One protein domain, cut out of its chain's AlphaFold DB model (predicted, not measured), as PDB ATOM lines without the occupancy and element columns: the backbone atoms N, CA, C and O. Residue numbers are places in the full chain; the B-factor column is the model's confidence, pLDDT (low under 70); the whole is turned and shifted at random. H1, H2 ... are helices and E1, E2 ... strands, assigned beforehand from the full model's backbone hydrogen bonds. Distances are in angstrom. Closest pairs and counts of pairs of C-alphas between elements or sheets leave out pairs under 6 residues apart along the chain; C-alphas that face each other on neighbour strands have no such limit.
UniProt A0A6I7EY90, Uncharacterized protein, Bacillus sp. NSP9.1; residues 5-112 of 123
ATOM      1  N   TYR A   5       7.840 -33.282  28.212       90.44
ATOM      2  CA  TYR A   5       7.384 -32.660  29.449       90.44
ATOM      3  C   TYR A   5       6.286 -33.492  30.095       90.44
ATOM      4  O   TYR A   5       5.527 -34.186  29.421       90.44
ATOM      5  N   LEU A   6       6.226 -33.429  31.425       90.69
ATOM      6  CA  LEU A   6       5.153 -34.047  32.189       90.69
ATOM      7  C   LEU A   6       3.878 -33.229  31.970       90.69
ATOM      8  O   LEU A   6       3.812 -32.070  32.377       90.69
ATOM      9  N   LYS A   7       2.891 -33.830  31.310       91.94
ATOM     10  CA  LYS A   7       1.609 -33.200  30.998       91.94
ATOM     11  C   LYS A   7       0.631 -33.322  32.154       91.94
ATOM     12  O   LYS A   7       0.022 -32.335  32.554       91.94
ATOM     13  N   GLU A   8       0.475 -34.536  32.665       91.25
ATOM     14  CA  GLU A   8      -0.472 -34.839  33.730       91.25
ATOM     15  C   GLU A   8      -0.056 -36.074  34.525       91.25
ATOM     16  O   GLU A   8       0.725 -36.914  34.067       91.25
ATOM     17  N   VAL A   9      -0.605 -36.157  35.735       89.88
ATOM     18  CA  VAL A   9      -0.446 -37.282  36.648       89.88
ATOM     19  C   VAL A   9      -1.813 -37.631  37.213       89.88
ATOM     20  O   VAL A   9      -2.501 -36.752  37.730       89.88
ATOM     21  N   PHE A  10      -2.210 -38.897  37.131       88.88
ATOM     22  CA  PHE A  10      -3.495 -39.354  37.659       88.88
ATOM     23  C   PHE A  10      -3.403 -40.749  38.274       88.88
ATOM     24  O   PHE A  10      -2.535 -41.552  37.932       88.88
ATOM     25  N   VAL A  11      -4.311 -41.032  39.207       87.56
ATOM     26  CA  VAL A  11      -4.402 -42.318  39.903       87.56
ATOM     27  C   VAL A  11      -5.441 -43.195  39.212       87.56
ATOM     28  O   VAL A  11      -6.533 -42.743  38.872       87.56
ATOM     29  N   ILE A  12      -5.106 -44.464  39.021       87.69
ATOM     30  CA  ILE A  12      -5.977 -45.495  38.462       87.69
ATOM     31  C   ILE A  12      -6.201 -46.594  39.497       87.69
ATOM     32  O   ILE A  12      -5.308 -46.919  40.276       87.69
ATOM     33  N   LYS A  13      -7.390 -47.193  39.504       82.31
ATOM     34  CA  LYS A  13      -7.725 -48.301  40.405       82.31
ATOM     35  C   LYS A  13      -7.582 -49.639  39.686       82.31
ATOM     36  O   LYS A  13      -8.043 -49.788  38.557       82.31
ATOM     37  N   TYR A  14      -7.001 -50.617  40.366       70.75
ATOM     38  CA  TYR A  14      -7.015 -52.025  39.982       70.75
ATOM     39  C   TYR A  14      -7.986 -52.811  40.857       70.75
ATOM     40  O   TYR A  14      -8.376 -52.379  41.941       70.75
ATOM     41  N   ASN A  15      -8.384 -53.983  40.360       60.66
ATOM     42  CA  ASN A  15      -9.358 -54.836  41.026       60.66
ATOM     43  C   ASN A  15      -8.818 -55.280  42.409       60.66
ATOM     44  O   ASN A  15      -7.733 -55.862  42.463       60.66
ATOM     45  N   PRO A  16      -9.535 -55.023  43.518       54.84
ATOM     46  CA  PRO A  16      -9.023 -55.161  44.888       54.84
ATOM     47  C   PRO A  16      -8.961 -56.610  45.405       54.84
ATOM     48  O   PRO A  16      -8.870 -56.836  46.606       54.84
ATOM     49  N   SER A  17      -9.008 -57.614  44.528       54.91
ATOM     50  CA  SER A  17      -9.173 -59.030  44.885       54.91
ATOM     51  C   SER A  17      -7.906 -59.725  45.410       54.91
ATOM     52  O   SER A  17      -7.818 -60.947  45.349       54.91
ATOM     53  N   ALA A  18      -6.910 -58.984  45.897       51.78
ATOM     54  CA  ALA A  18      -5.708 -59.556  46.494       51.78
ATOM     55  C   ALA A  18      -5.567 -59.055  47.931       51.78
ATOM     56  O   ALA A  18      -5.561 -57.844  48.150       51.78
ATOM     57  N   ASP A  19      -5.412 -59.989  48.873       50.88
ATOM     58  CA  ASP A  19      -5.098 -59.790  50.294       50.88
ATOM     59  C   ASP A  19      -3.757 -59.055  50.483       50.88
ATOM     60  O   ASP A  19      -2.750 -59.596  50.940       50.88
ATOM     61  N   CYS A  20      -3.703 -57.795  50.067       54.66
ATOM     62  CA  CYS A  20      -2.524 -56.963  50.161       54.66
ATOM     63  C   CYS A  20      -2.536 -56.262  51.517       54.66
ATOM     64  O   CYS A  20      -3.342 -55.364  51.764       54.66
ATOM     65  N   LEU A  21      -1.596 -56.661  52.380       54.38
ATOM     66  CA  LEU A  21      -1.141 -55.886  53.537       54.38
ATOM     67  C   LEU A  21      -1.130 -54.387  53.190       54.38
ATOM     68  O   LEU A  21      -0.614 -54.003  52.139       54.38
ATOM     69  N   GLN A  22      -1.711 -53.558  54.064       58.94
ATOM     70  CA  GLN A  22      -1.941 -52.118  53.871       58.94
ATOM     71  C   GLN A  22      -0.633 -51.302  53.807       58.94
ATOM     72  O   GLN A  22      -0.359 -50.459  54.659       58.94
ATOM     73  N   SER A  23       0.211 -51.523  52.802       58.28
ATOM     74  CA  SER A  23       1.283 -50.593  52.472       58.28
ATOM     75  C   SER A  23       0.684 -49.413  51.714       58.28
ATOM     76  O   SER A  23       0.075 -49.615  50.662       58.28
ATOM     77  N   LYS A  24       0.877 -48.199  52.234       66.31
ATOM     78  CA  LYS A  24       0.574 -46.942  51.539       66.31
ATOM     79  C   LYS A  24       1.881 -46.302  51.064       66.31
ATOM     80  O   LYS A  24       2.493 -45.569  51.847       66.31
ATOM     81  N   PRO A  25       2.405 -46.665  49.880       68.44
ATOM     82  CA  PRO A  25       3.601 -46.018  49.363       68.44
ATOM     83  C   PRO A  25       3.322 -44.534  49.092       68.44
ATOM     84  O   PRO A  25       2.273 -44.182  48.553       68.44
ATOM     85  N   LEU A  26       4.280 -43.681  49.464       69.75
ATOM     86  CA  LEU A  26       4.272 -42.256  49.153       69.75
ATOM     87  C   LEU A  26       5.113 -42.027  47.895       69.75
ATOM     88  O   LEU A  26       6.308 -42.340  47.859       69.75
ATOM     89  N   ILE A  27       4.496 -41.458  46.866       74.31
ATOM     90  CA  ILE A  27       5.193 -41.029  45.655       74.31
ATOM     91  C   ILE A  27       5.347 -39.522  45.690       74.31
ATOM     92  O   ILE A  27       4.392 -38.793  45.940       74.31
ATOM     93  N   ARG A  28       6.558 -39.054  45.400       74.38
ATOM     94  CA  ARG A  28       6.873 -37.638  45.244       74.38
ATOM     95  C   ARG A  28       7.274 -37.374  43.806       74.38
ATOM     96  O   ARG A  28       8.035 -38.144  43.229       74.38
ATOM     97  N   PHE A  29       6.815 -36.286  43.216       75.38
ATOM     98  CA  PHE A  29       7.234 -35.926  41.863       75.38
ATOM     99  C   PHE A  29       7.354 -34.415  41.681       75.38
ATOM    100  O   PHE A  29       6.832 -33.631  42.468       75.38
ATOM    101  N   LEU A  30       8.088 -34.020  40.649       72.62
ATOM    102  CA  LEU A  30       8.301 -32.661  40.190       72.62
ATOM    103  C   LEU A  30       7.443 -32.418  38.950       72.62
ATOM    104  O   LEU A  30       7.570 -33.122  37.944       72.62
ATOM    105  N   GLY A  31       6.585 -31.406  39.027       73.62
ATOM    106  CA  GLY A  31       5.849 -30.854  37.893       73.62
ATOM    107  C   GLY A  31       6.251 -29.396  37.705       73.62
ATOM    108  O   GLY A  31       5.844 -28.533  38.482       73.62
ATOM    109  N   GLY A  32       7.093 -29.124  36.703       73.62
ATOM    110  CA  GLY A  32       7.773 -27.830  36.597       73.62
ATOM    111  C   GLY A  32       8.619 -27.562  37.846       73.62
ATOM    112  O   GLY A  32       9.368 -28.437  38.278       73.62
ATOM    113  N   ASP A  33       8.441 -26.392  38.457       75.25
ATOM    114  CA  ASP A  33       9.176 -25.980  39.665       75.25
ATOM    115  C   ASP A  33       8.522 -26.438  40.984       75.25
ATOM    116  O   ASP A  33       9.009 -26.130  42.073       75.25
ATOM    117  N   HIS A  34       7.416 -27.187  40.912       74.56
ATOM    118  CA  HIS A  34       6.640 -27.595  42.082       74.56
ATOM    119  C   HIS A  34       6.872 -29.064  42.437       74.56
ATOM    120  O   HIS A  34       6.946 -29.934  41.567       74.56
ATOM    121  N   LYS A  35       6.942 -29.343  43.744       77.62
ATOM    122  CA  LYS A  35       6.961 -30.695  44.312       77.62
ATOM    123  C   LYS A  35       5.545 -31.111  44.691       77.62
ATOM    124  O   LYS A  35       4.853 -30.377  45.388       77.62
ATOM    125  N   TYR A  36       5.167 -32.310  44.281       76.94
ATOM    126  CA  TYR A  36       3.881 -32.930  44.557       76.94
ATOM    127  C   TYR A  36       4.086 -34.230  45.322       76.94
ATOM    128  O   TYR A  36       5.096 -34.915  45.141       76.94
ATOM    129  N   GLU A  37       3.112 -34.577  46.156       81.00
ATOM    130  CA  GLU A  37       3.087 -35.823  46.916       81.00
ATOM    131  C   GLU A  37       1.742 -36.523  46.705       81.00
ATOM    132  O   GLU A  37       0.693 -35.880  46.743       81.00
ATOM    133  N   ILE A  38       1.774 -37.834  46.467       77.06
ATOM    134  CA  ILE A  38       0.586 -38.679  46.334       77.06
ATOM    135  C   ILE A  38       0.769 -39.908  47.220       77.06
ATOM    136  O   ILE A  38       1.702 -40.695  47.035       77.06
ATOM    137  N   ASP A  39      -0.149 -40.074  48.168       74.69
ATOM    138  CA  ASP A  39      -0.341 -41.332  48.880       74.69
ATOM    139  C   ASP A  39      -1.089 -42.306  47.970       74.69
ATOM    140  O   ASP A  39      -2.180 -42.000  47.490       74.69
ATOM    141  N   MET A  40      -0.521 -43.488  47.753       72.44
ATOM    142  CA  MET A  40      -1.170 -44.540  46.976       72.44
ATOM    143  C   MET A  40      -1.696 -45.653  47.870       72.44
ATOM    144  O   MET A  40      -1.054 -46.052  48.844       72.44
ATOM    145  N   TYR A  41      -2.837 -46.220  47.493       72.88
ATOM    146  CA  TYR A  41      -3.303 -47.482  48.057       72.88
ATOM    147  C   TYR A  41      -2.695 -48.685  47.312       72.88
ATOM    148  O   TYR A  41      -2.290 -48.596  46.156       72.88
ATOM    149  N   CYS A  42      -2.638 -49.849  47.966       69.00
ATOM    150  CA  CYS A  42      -2.041 -51.076  47.411       69.00
ATOM    151  C   CYS A  42      -2.718 -51.605  46.129       69.00
ATOM    152  O   CYS A  42      -2.124 -52.389  45.398       69.00
ATOM    153  N   HIS A  43      -3.952 -51.184  45.860       75.31
ATOM    154  CA  HIS A  43      -4.725 -51.536  44.667       75.31
ATOM    155  C   HIS A  43      -4.760 -50.394  43.646       75.31
ATOM    156  O   HIS A  43      -5.556 -50.426  42.714       75.31
ATOM    157  N   GLU A  44      -3.925 -49.373  43.811       80.81
ATOM    158  CA  GLU A  44      -3.848 -48.246  42.893       80.81
ATOM    159  C   GLU A  44      -2.583 -48.299  42.040       80.81
ATOM    160  O   GLU A  44      -1.550 -48.872  42.396       80.81
ATOM    161  N   GLY A  45      -2.688 -47.690  40.869       84.06
ATOM    162  CA  GLY A  45      -1.577 -47.305  40.021       84.06
ATOM    163  C   GLY A  45      -1.558 -45.799  39.880       84.06
ATOM    164  O   GLY A  45      -2.578 -45.138  40.041       84.06
ATOM    165  N   ILE A  46      -0.406 -45.268  39.529       87.44
ATOM    166  CA  ILE A  46      -0.265 -43.885  39.104       87.44
ATOM    167  C   ILE A  46       0.180 -43.888  37.648       87.44
ATOM    168  O   ILE A  46       0.973 -44.736  37.233       87.44
ATOM    169  N   VAL A  47      -0.360 -42.971  36.864       91.38
ATOM    170  CA  VAL A  47       0.015 -42.773  35.472       91.38
ATOM    171  C   VAL A  47       0.633 -41.396  35.342       91.38
ATOM    172  O   VAL A  47       0.041 -40.409  35.769       91.38
ATOM    173  N   PHE A  48       1.822 -41.347  34.754       92.75
ATOM    174  CA  PHE A  48       2.498 -40.119  34.363       92.75
ATOM    175  C   PHE A  48       2.452 -40.014  32.845       92.75
ATOM    176  O   PHE A  48       3.045 -40.846  32.152       92.75
ATOM    177  N   ARG A  49       1.761 -38.999  32.325       94.81
ATOM    178  CA  ARG A  49       1.688 -38.754  30.884       94.81
ATOM    179  C   ARG A  49       2.749 -37.745  30.472       94.81
ATOM    180  O   ARG A  49       2.792 -36.631  30.995       94.81
ATOM    181  N   TYR A  50       3.571 -38.136  29.511       94.00
ATOM    182  CA  TYR A  50       4.571 -37.287  28.881       94.00
ATOM    183  C   TYR A  50       4.204 -37.051  27.430       94.00
ATOM    184  O   TYR A  50       3.766 -37.973  26.748       94.00
ATOM    185  N   GLU A  51       4.433 -35.840  26.947       95.00
ATOM    186  CA  GLU A  51       4.249 -35.521  25.536       95.00
ATOM    187  C   GLU A  51       5.351 -34.580  25.035       95.00
ATOM    188  O   GLU A  51       6.034 -33.910  25.820       95.00
ATOM    189  N   THR A  52       5.552 -34.567  23.722       93.69
ATOM    190  CA  THR A  52       6.356 -33.556  23.029       93.69
ATOM    191  C   THR A  52       5.521 -32.312  22.743       93.69
ATOM    192  O   THR A  52       4.295 -32.352  22.722       93.69
ATOM    193  N   LYS A  53       6.179 -31.170  22.503       91.12
ATOM    194  CA  LYS A  53       5.497 -29.868  22.319       91.12
ATOM    195  C   LYS A  53       4.579 -29.833  21.100       91.12
ATOM    196  O   LYS A  53       3.577 -29.128  21.103       91.12
ATOM    197  N   ASP A  54       4.947 -30.579  20.070       92.62
ATOM    198  CA  ASP A  54       4.161 -30.792  18.856       92.62
ATOM    199  C   ASP A  54       3.099 -31.895  19.008       92.62
ATOM    200  O   ASP A  54       2.356 -32.141  18.062       92.62
ATOM    201  N   GLN A  55       3.016 -32.544  20.178       90.88
ATOM    202  CA  GLN A  55       2.101 -33.645  20.506       90.88
ATOM    203  C   GLN A  55       2.226 -34.860  19.575       90.88
ATOM    204  O   GLN A  55       1.336 -35.708  19.537       90.88
ATOM    205  N   MET A  56       3.336 -34.970  18.837       92.31
ATOM    206  CA  MET A  56       3.579 -36.107  17.947       92.31
ATOM    207  C   MET A  56       3.946 -37.375  18.713       92.31
ATOM    208  O   MET A  56       3.658 -38.475  18.248       92.31
ATOM    209  N   GLU A  57       4.561 -37.237  19.885       94.38
ATOM    210  CA  GLU A  57       4.900 -38.364  20.739       94.38
ATOM    211  C   GLU A  57       4.239 -38.203  22.104       94.38
ATOM    212  O   GLU A  57       4.530 -37.254  22.835       94.38
ATOM    213  N   ILE A  58       3.372 -39.151  22.460       95.88
ATOM    214  CA  ILE A  58       2.671 -39.186  23.745       95.88
ATOM    215  C   ILE A  58       2.920 -40.548  24.384       95.88
ATOM    216  O   ILE A  58       2.672 -41.591  23.776       95.88
ATOM    217  N   TYR A  59       3.389 -40.533  25.626       95.38
ATOM    218  CA  TYR A  59       3.718 -41.727  26.392       95.38
ATOM    219  C   TYR A  59       3.057 -41.711  27.764       95.38
ATOM    220  O   TYR A  59       2.944 -40.666  28.405       95.38
ATOM    221  N   GLU A  60       2.698 -42.890  28.256       95.12
ATOM    222  CA  GLU A  60       2.198 -43.086  29.613       95.12
ATOM    223  C   GLU A  60       3.088 -44.052  30.386       95.12
ATOM    224  O   GLU A  60       3.244 -45.221  30.021       95.12
ATOM    225  N   PHE A  61       3.645 -43.558  31.489       91.94
ATOM    226  CA  PHE A  61       4.301 -44.371  32.498       91.94
ATOM    227  C   PHE A  61       3.296 -44.773  33.558       91.94
ATOM    228  O   PHE A  61       2.929 -43.978  34.420       91.94
ATOM    229  N   GLN A  62       2.885 -46.031  33.516       90.44
ATOM    230  CA  GLN A  62       2.072 -46.635  34.552       90.44
ATOM    231  C   GLN A  62       2.985 -47.254  35.608       90.44
ATOM    232  O   GLN A  62       3.771 -48.162  35.318       90.44
ATOM    233  N   VAL A  63       2.861 -46.769  36.840       85.69
ATOM    234  CA  VAL A  63       3.610 -47.251  37.998       85.69
ATOM    235  C   VAL A  63       2.645 -47.885  38.985       85.69
ATOM    236  O   VAL A  63       1.613 -47.313  39.331       85.69
ATOM    237  N   THR A  64       2.978 -49.083  39.443       81.44
ATOM    238  CA  THR A  64       2.177 -49.818  40.428       81.44
ATOM    239  C   THR A  64       3.069 -50.354  41.524       81.44
ATOM    240  O   THR A  64       4.209 -50.730  41.251       81.44
ATOM    241  N   PHE A  65       2.533 -50.468  42.733       75.50
ATOM    242  CA  PHE A  65       3.244 -51.054  43.859       75.50
ATOM    243  C   PHE A  65       2.583 -52.366  44.276       75.50
ATOM    244  O   PHE A  65       1.440 -52.367  44.721       75.50
ATOM    245  N   LYS A  66       3.294 -53.485  44.134       71.62
ATOM    246  CA  LYS A  66       2.795 -54.822  44.487       71.62
ATOM    247  C   LYS A  66       3.872 -55.562  45.259       71.62
ATOM    248  O   LYS A  66       5.021 -55.536  44.851       71.62
ATOM    249  N   GLU A  67       3.518 -56.209  46.371       70.00
ATOM    250  CA  GLU A  67       4.447 -57.073  47.129       70.00
ATOM    251  C   GLU A  67       5.769 -56.383  47.535       70.00
ATOM    252  O   GLU A  67       6.820 -57.010  47.597       70.00
ATOM    253  N   LYS A  68       5.714 -55.084  47.865       69.12
ATOM    254  CA  LYS A  68       6.883 -54.229  48.162       69.12
ATOM    255  C   LYS A  68       7.779 -53.896  46.957       69.12
ATOM    256  O   LYS A  68       8.830 -53.287  47.142       69.12
ATOM    257  N   GLU A  69       7.354 -54.226  45.743       71.56
ATOM    258  CA  GLU A  69       8.068 -53.947  44.498       71.56
ATOM    259  C   GLU A  69       7.362 -52.859  43.671       71.56
ATOM    260  O   GLU A  69       6.131 -52.791  43.605       71.56
ATOM    261  N   LEU A  70       8.157 -52.011  43.009       75.56
ATOM    262  CA  LEU A  70       7.683 -51.056  42.006       75.56
ATOM    263  C   LEU A  70       7.698 -51.720  40.629       75.56
ATOM    264  O   LEU A  70       8.737 -52.181  40.157       75.56
ATOM    265  N   SER A  71       6.547 -51.735  39.965       79.31
ATOM    266  CA  SER A  71       6.423 -52.197  38.586       79.31
ATOM    267  C   SER A  71       6.149 -51.021  37.665       79.31
ATOM    268  O   SER A  71       5.291 -50.188  37.952       79.31
ATOM    269  N   PHE A  72       6.873 -50.989  36.548       83.44
ATOM    270  CA  PHE A  72       6.777 -49.954  35.529       83.44
ATOM    271  C   PHE A  72       6.270 -50.565  34.230       83.44
ATOM    272  O   PHE A  72       6.728 -51.627  33.793       83.44
ATOM    273  N   ARG A  73       5.337 -49.875  33.588       88.38
ATOM    274  CA  ARG A  73       4.901 -50.171  32.228       88.38
ATOM    275  C   ARG A  73       4.887 -48.871  31.445       88.38
ATOM    276  O   ARG A  73       4.394 -47.865  31.945       88.38
ATOM    277  N   LEU A  74       5.422 -48.921  30.234       92.00
ATOM    278  CA  LEU A  74       5.382 -47.807  29.304       92.00
ATOM    279  C   LEU A  74       4.393 -48.114  28.187       92.00
ATOM    280  O   LEU A  74       4.402 -49.216  27.631       92.00
ATOM    281  N   TYR A  75       3.575 -47.128  27.860       94.00
ATOM    282  CA  TYR A  75       2.652 -47.158  26.740       94.00
ATOM    283  C   TYR A  75       2.944 -45.979  25.820       94.00
ATOM    284  O   TYR A  75       3.285 -44.901  26.302       94.00
ATOM    285  N   ALA A  76       2.814 -46.185  24.515       94.81
ATOM    286  CA  ALA A  76       2.893 -45.135  23.506       94.81
ATOM    287  C   ALA A  76       1.518 -44.953  22.859       94.81
ATOM    288  O   ALA A  76       0.812 -45.936  22.633       94.81
ATOM    289  N   TRP A  77       1.140 -43.713  22.574       95.62
ATOM    290  CA  TRP A  77      -0.049 -43.408  21.787       95.62
ATOM    291  C   TRP A  77       0.240 -43.624  20.300       95.62
ATOM    292  O   TRP A  77       1.183 -43.041  19.769       95.62
ATOM    293  N   ASP A  78      -0.568 -44.439  19.625       93.00
ATOM    294  CA  ASP A  78      -0.417 -44.723  18.189       93.00
ATOM    295  C   ASP A  78      -1.327 -43.870  17.282       93.00
ATOM    296  O   ASP A  78      -1.318 -44.036  16.064       93.00
ATOM    297  N   GLY A  79      -2.117 -42.960  17.864       91.25
ATOM    298  CA  GLY A  79      -3.134 -42.174  17.157       91.25
ATOM    299  C   GLY A  79      -4.575 -42.597  17.455       91.25
ATOM    300  O   GLY A  79      -5.487 -41.807  17.219       91.25
ATOM    301  N   GLY A  80      -4.794 -43.792  18.012       93.00
ATOM    302  CA  GLY A  80      -6.121 -44.268  18.416       93.00
ATOM    303  C   GLY A  80      -6.157 -44.978  19.769       93.00
ATOM    304  O   GLY A  80      -7.203 -44.997  20.420       93.00
ATOM    305  N   SER A  81      -5.038 -45.554  20.211       93.38
ATOM    306  CA  SER A  81      -4.943 -46.284  21.470       93.38
ATOM    307  C   SER A  81      -3.549 -46.218  22.100       93.38
ATOM    308  O   SER A  81      -2.546 -45.915  21.454       93.38
ATOM    309  N   TYR A  82      -3.487 -46.528  23.396       93.50
ATOM    310  CA  TYR A  82      -2.227 -46.714  24.108       93.50
ATOM    311  C   TYR A  82      -1.727 -48.150  23.946       93.50
ATOM    312  O   TYR A  82      -2.296 -49.094  24.501       93.50
ATOM    313  N   VAL A  83      -0.617 -48.311  23.231       93.19
ATOM    314  CA  VAL A  83       0.020 -49.605  22.981       93.19
ATOM    315  C   VAL A  83       1.166 -49.813  23.961       93.19
ATOM    316  O   VAL A  83       2.062 -48.978  24.094       93.19
ATOM    317  N   ARG A  84       1.157 -50.953  24.662       90.94
ATOM    318  CA  ARG A  84       2.211 -51.294  25.624       90.94
ATOM    319  C   ARG A  84       3.532 -51.565  24.907       90.94
ATOM    320  O   ARG A  84       3.606 -52.428  24.036       90.94
ATOM    321  N   LEU A  85       4.599 -50.915  25.361       89.19
ATOM    322  CA  LEU A  85       5.955 -51.194  24.908       89.19
ATOM    323  C   LEU A  85       6.558 -52.339  25.730       89.19
ATOM    324  O   LEU A  85       6.739 -52.243  26.943       89.19
ATOM    325  N   TYR A  86       6.866 -53.446  25.052       79.31
ATOM    326  CA  TYR A  86       7.412 -54.660  25.678       79.31
ATOM    327  C   TYR A  86       8.944 -54.757  25.622       79.31
ATOM    328  O   TYR A  86       9.522 -55.575  26.333       79.31
ATOM    329  N   SER A  87       9.602 -53.949  24.789       75.12
ATOM    330  CA  SER A  87      11.062 -53.962  24.628       75.12
ATOM    331  C   SER A  87      11.749 -53.298  25.815       75.12
ATOM    332  O   SER A  87      11.458 -52.149  26.108       75.12
ATOM    333  N   GLU A  88      12.729 -53.944  26.446       75.62
ATOM    334  CA  GLU A  88      13.519 -53.318  27.524       75.62
ATOM    335  C   GLU A  88      14.315 -52.083  27.054       75.62
ATOM    336  O   GLU A  88      14.774 -51.296  27.876       75.62
ATOM    337  N   GLN A  89      14.427 -51.855  25.739       77.56
ATOM    338  CA  GLN A  89      15.097 -50.681  25.174       77.56
ATOM    339  C   GLN A  89      14.457 -49.355  25.603       77.56
ATOM    340  O   GLN A  89      15.138 -48.329  25.596       77.56
ATOM    341  N   TRP A  90      13.187 -49.348  26.035       81.75
ATOM    342  CA  TRP A  90      12.587 -48.121  26.562       81.75
ATOM    343  C   TRP A  90      13.256 -47.632  27.853       81.75
ATOM    344  O   TRP A  90      13.174 -46.442  28.151       81.75
ATOM    345  N   LEU A  91      13.984 -48.485  28.582       81.88
ATOM    346  CA  LEU A  91      14.790 -48.071  29.740       81.88
ATOM    347  C   LEU A  91      15.961 -47.153  29.352       81.88
ATOM    348  O   LEU A  91      16.496 -46.450  30.200       81.88
ATOM    349  N   ALA A  92      16.359 -47.136  28.081       83.44
ATOM    350  CA  ALA A  92      17.334 -46.187  27.548       83.44
ATOM    351  C   ALA A  92      16.667 -45.001  26.824       83.44
ATOM    352  O   ALA A  92      17.356 -44.167  26.239       83.44
ATOM    353  N   SER A  93      15.330 -44.919  26.829       86.00
ATOM    354  CA  SER A  93      14.607 -43.885  26.089       86.00
ATOM    355  C   SER A  93      14.723 -42.504  26.753       86.00
ATOM    356  O   SER A  93      14.781 -42.401  27.985       86.00
ATOM    357  N   PRO A  94      14.679 -41.412  25.965       88.81
ATOM    358  CA  PRO A  94      14.690 -40.056  26.512       88.81
ATOM    359  C   PRO A  94      13.511 -39.785  27.454       88.81
ATOM    360  O   PRO A  94      13.673 -39.090  28.456       88.81
ATOM    361  N   VAL A  95      12.342 -40.371  27.171       89.56
ATOM    362  CA  VAL A  95      11.146 -40.212  28.006       89.56
ATOM    363  C   VAL A  95      11.309 -40.891  29.370       89.56
ATOM    364  O   VAL A  95      10.893 -40.333  30.381       89.56
ATOM    365  N   PHE A  96      12.004 -42.032  29.445       88.06
ATOM    366  CA  PHE A  96      12.309 -42.664  30.731       88.06
ATOM    367  C   PHE A  96      13.309 -41.855  31.562       88.06
ATOM    368  O   PHE A  96      13.127 -41.687  32.767       88.06
ATOM    369  N   LEU A  97      14.340 -41.294  30.923       85.56
ATOM    370  CA  LEU A  97      15.272 -40.393  31.607       85.56
ATOM    371  C   LEU A  97      14.552 -39.156  32.155       85.56
ATOM    372  O   LEU A  97      14.842 -38.714  33.267       85.56
ATOM    373  N   GLN A  98      13.596 -38.612  31.399       87.38
ATOM    374  CA  GLN A  98      12.765 -37.507  31.869       87.38
ATOM    375  C   GLN A  98      11.871 -37.923  33.045       87.38
ATOM    376  O   GLN A  98      11.735 -37.173  34.011       87.38
ATOM    377  N   PHE A  99      11.310 -39.130  33.000       88.12
ATOM    378  CA  PHE A  99      10.530 -39.684  34.099       88.12
ATOM    379  C   PHE A  99      11.333 -39.793  35.402       88.12
ATOM    380  O   PHE A  99      10.859 -39.343  36.448       88.12
ATOM    381  N   LEU A 100      12.568 -40.301  35.338       84.44
ATOM    382  CA  LEU A 100      13.453 -40.412  36.503       84.44
ATOM    383  C   LEU A 100      13.861 -39.054  37.085       84.44
ATOM    384  O   LEU A 100      13.997 -38.926  38.297       84.44
ATOM    385  N   LYS A 101      14.042 -38.028  36.243       82.69
ATOM    386  CA  LYS A 101      14.314 -36.661  36.720       82.69
ATOM    387  C   LYS A 101      13.132 -36.069  37.477       82.69
ATOM    388  O   LYS A 101      13.330 -35.292  38.407       82.69
ATOM    389  N   ASN A 102      11.920 -36.429  37.069       79.88
ATOM    390  CA  ASN A 102      10.707 -35.861  37.627       79.88
ATOM    391  C   ASN A 102      10.170 -36.657  38.821       79.88
ATOM    392  O   ASN A 102       9.356 -36.116  39.551       79.88
ATOM    393  N   THR A 103      10.569 -37.909  39.050       74.31
ATOM    394  CA  THR A 103       9.853 -38.786  39.995       74.31
ATOM    395  C   THR A 103      10.779 -39.394  41.039       74.31
ATOM    396  O   THR A 103      11.818 -39.967  40.720       74.31
ATOM    397  N   TYR A 104      10.359 -39.329  42.301       68.50
ATOM    398  CA  TYR A 104      11.066 -39.861  43.459       68.50
ATOM    399  C   TYR A 104      10.132 -40.730  44.307       68.50
ATOM    400  O   TYR A 104       9.033 -40.329  44.684       68.50
ATOM    401  N   PHE A 105      10.593 -41.918  44.683       63.47
ATOM    402  CA  PHE A 105       9.817 -42.853  45.496       63.47
ATOM    403  C   PHE A 105      10.400 -42.906  46.904       63.47
ATOM    404  O   PHE A 105      11.579 -43.218  47.080       63.47
ATOM    405  N   VAL A 106       9.587 -42.591  47.916       56.12
ATOM    406  CA  VAL A 106      10.023 -42.587  49.316       56.12
ATOM    407  C   VAL A 106       9.104 -43.496  50.116       56.12
ATOM    408  O   VAL A 106       7.932 -43.195  50.319       56.12
ATOM    409  N   ASN A 107       9.642 -44.601  50.624       50.31
ATOM    410  CA  ASN A 107       9.030 -45.271  51.764       50.31
ATOM    411  C   ASN A 107       9.553 -44.572  53.024       50.31
ATOM    412  O   ASN A 107      10.691 -44.119  53.015       50.31
ATOM    413  N   LYS A 108       8.760 -44.452  54.095       51.03
ATOM    414  CA  LYS A 108       8.949 -43.511  55.226       51.03
ATOM    415  C   LYS A 108      10.330 -43.490  55.933       51.03
ATOM    416  O   LYS A 108      10.498 -42.672  56.833       51.03
ATOM    417  N   LYS A 109      11.316 -44.314  55.547       43.50
ATOM    418  CA  LYS A 109      12.742 -44.200  55.926       43.50
ATOM    419  C   LYS A 109      13.775 -44.533  54.824       43.50
ATOM    420  O   LYS A 109      14.956 -44.336  55.072       43.50
ATOM    421  N   GLU A 110      13.383 -44.983  53.627       48.50
ATOM    422  CA  GLU A 110      14.316 -45.400  52.561       48.50
ATOM    423  C   GLU A 110      13.786 -45.026  51.165       48.50
ATOM    424  O   GLU A 110      12.601 -45.196  50.855       48.50
ATOM    425  N   MET A 111      14.674 -44.512  50.309       48.34
ATOM    426  CA  MET A 111      14.395 -44.288  48.889       48.34
ATOM    427  C   MET A 111      14.359 -45.657  48.197       48.34
ATOM    428  O   MET A 111      15.397 -46.292  48.038       48.34
ATOM    429  N   MET A 112      13.173 -46.152  47.836       53.31
ATOM    430  CA  MET A 112      13.051 -47.486  47.242       53.31
ATOM    431  C   MET A 112      13.091 -47.402  45.717       53.31
ATOM    432  O   MET A 112      12.109 -47.019  45.089       53.31
TER     433      MET A 112
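Overview. This is residues 5 to 112 of the 123 residues of an uncharacterized protein of Bacillus sp. NSP9.1 (UniProt A0A6I7EY90). What is the overall shape? It is a loose, partial sandwich: a strongly twisted sheet of five strands, E1, E4, E5, E6 and E7, has part of one face covered by a smaller sheet, E3, E2 and E8, and another part of that face covered by H2. The two sheets are only partly face to face, and the long loop of residues 14 to 25 joins them. What is it made of? The 108 printed residues hold eight named strands and two named helices, in the order E1 E2 E3 E4 E5 E6 E7 H1 H2 E8; both sheets, ordered E1 - E4 - E5 - E6 - E7 and E3 - E2 - E8, are antiparallel, and the class is mostly strand. The whole is compact, with a radius of gyration of the C-alphas of 14.2 A and spans of 42 by 33 by 23 A.

Along the chain. Where is the larger sheet? E1 is residues 5 to 13, beginning at C-alpha 5 (7.384, -32.660, 29.449) and running 24.4 A. E4, residues 44 to 52, is 26.7 A long, E5, residues 58 to 66, is 26.0 A, and E6, residues 69 to 77, is 26.3 A. E7 is residues 82 to 85. Where is the smaller sheet? E2 is residues 26 to 31, 16.1 A long, and E3 is residues 34 to 39, 16.8 A long. E8, residues 103 to 107, spans 13.5 A and ends at C-alpha 107 (9.030, -45.271, 51.764). Where are the helices? H1 is residues 88 to 92, and H2 is residues 94 to 102, 12.5 A long, beginning at C-alpha 94 (14.690, -40.056, 26.512).

Arrangement. How is the larger sheet paired? E1 and E7 are its edge strands; between the antiparallel neighbours E1 and E4, N 7 and O 49 are within hydrogen-bond range at 2.8 A, and between the hairpin strands E4 and E5, N 48 and O 61 are within hydrogen-bond range at 2.9 A. E4, E5, E6 and E7 form a meander, each strand the antiparallel neighbour of the one before; N 62 and O 73 are 2.8 A apart between E5 and E6, and N 83 and O 76 are 2.8 A apart between E6 and E7. How do the helices stand to it? H2 is on this sheet at a height of 8.7 A, over E4 but only just not over E5, with 4 and 2 of its C-alphas falling on them; it runs slantwise at 58 degrees to E4 on the local plane, only just short of across. H1 is only just on the sheet, with 5 pairs of C-alphas within 10 A, and only grazes it; H1 and H2 are close but not clearly touching, their closest C-alphas, those of Trp 90 and Phe 96, being 6.9 A apart. Every O i to N i+4 pair in H2 is within hydrogen-bond range, against 0 of 1 in H1, where 2 of 2 O i to N i+3 pairs are. How is the smaller sheet placed? E2 and E3 form a hairpin, with N 29 and O 36 2.9 A apart, and E2 also has N 28 2.9 A from O 104 of E8. H2 only grazes this sheet with residues 99 to 102, and the closest C-alphas of E1 and E2, those of Leu 6 and Gly 31, are 6.6 A apart.

Size, cuts and confidence. How far does it reach, and is it unbroken? The two C-alphas farthest apart, those of Asp 19 and Asp 54, are 43.8 A apart, and the printed part has no cut. Which link is long? E1 to E2 is long, with 12 residues; the other links are tight. Where is confidence low? The mean pLDDT of the printed part is 79.0, and residues 15 to 26, 42, 68 and 104 to 112 are under 70.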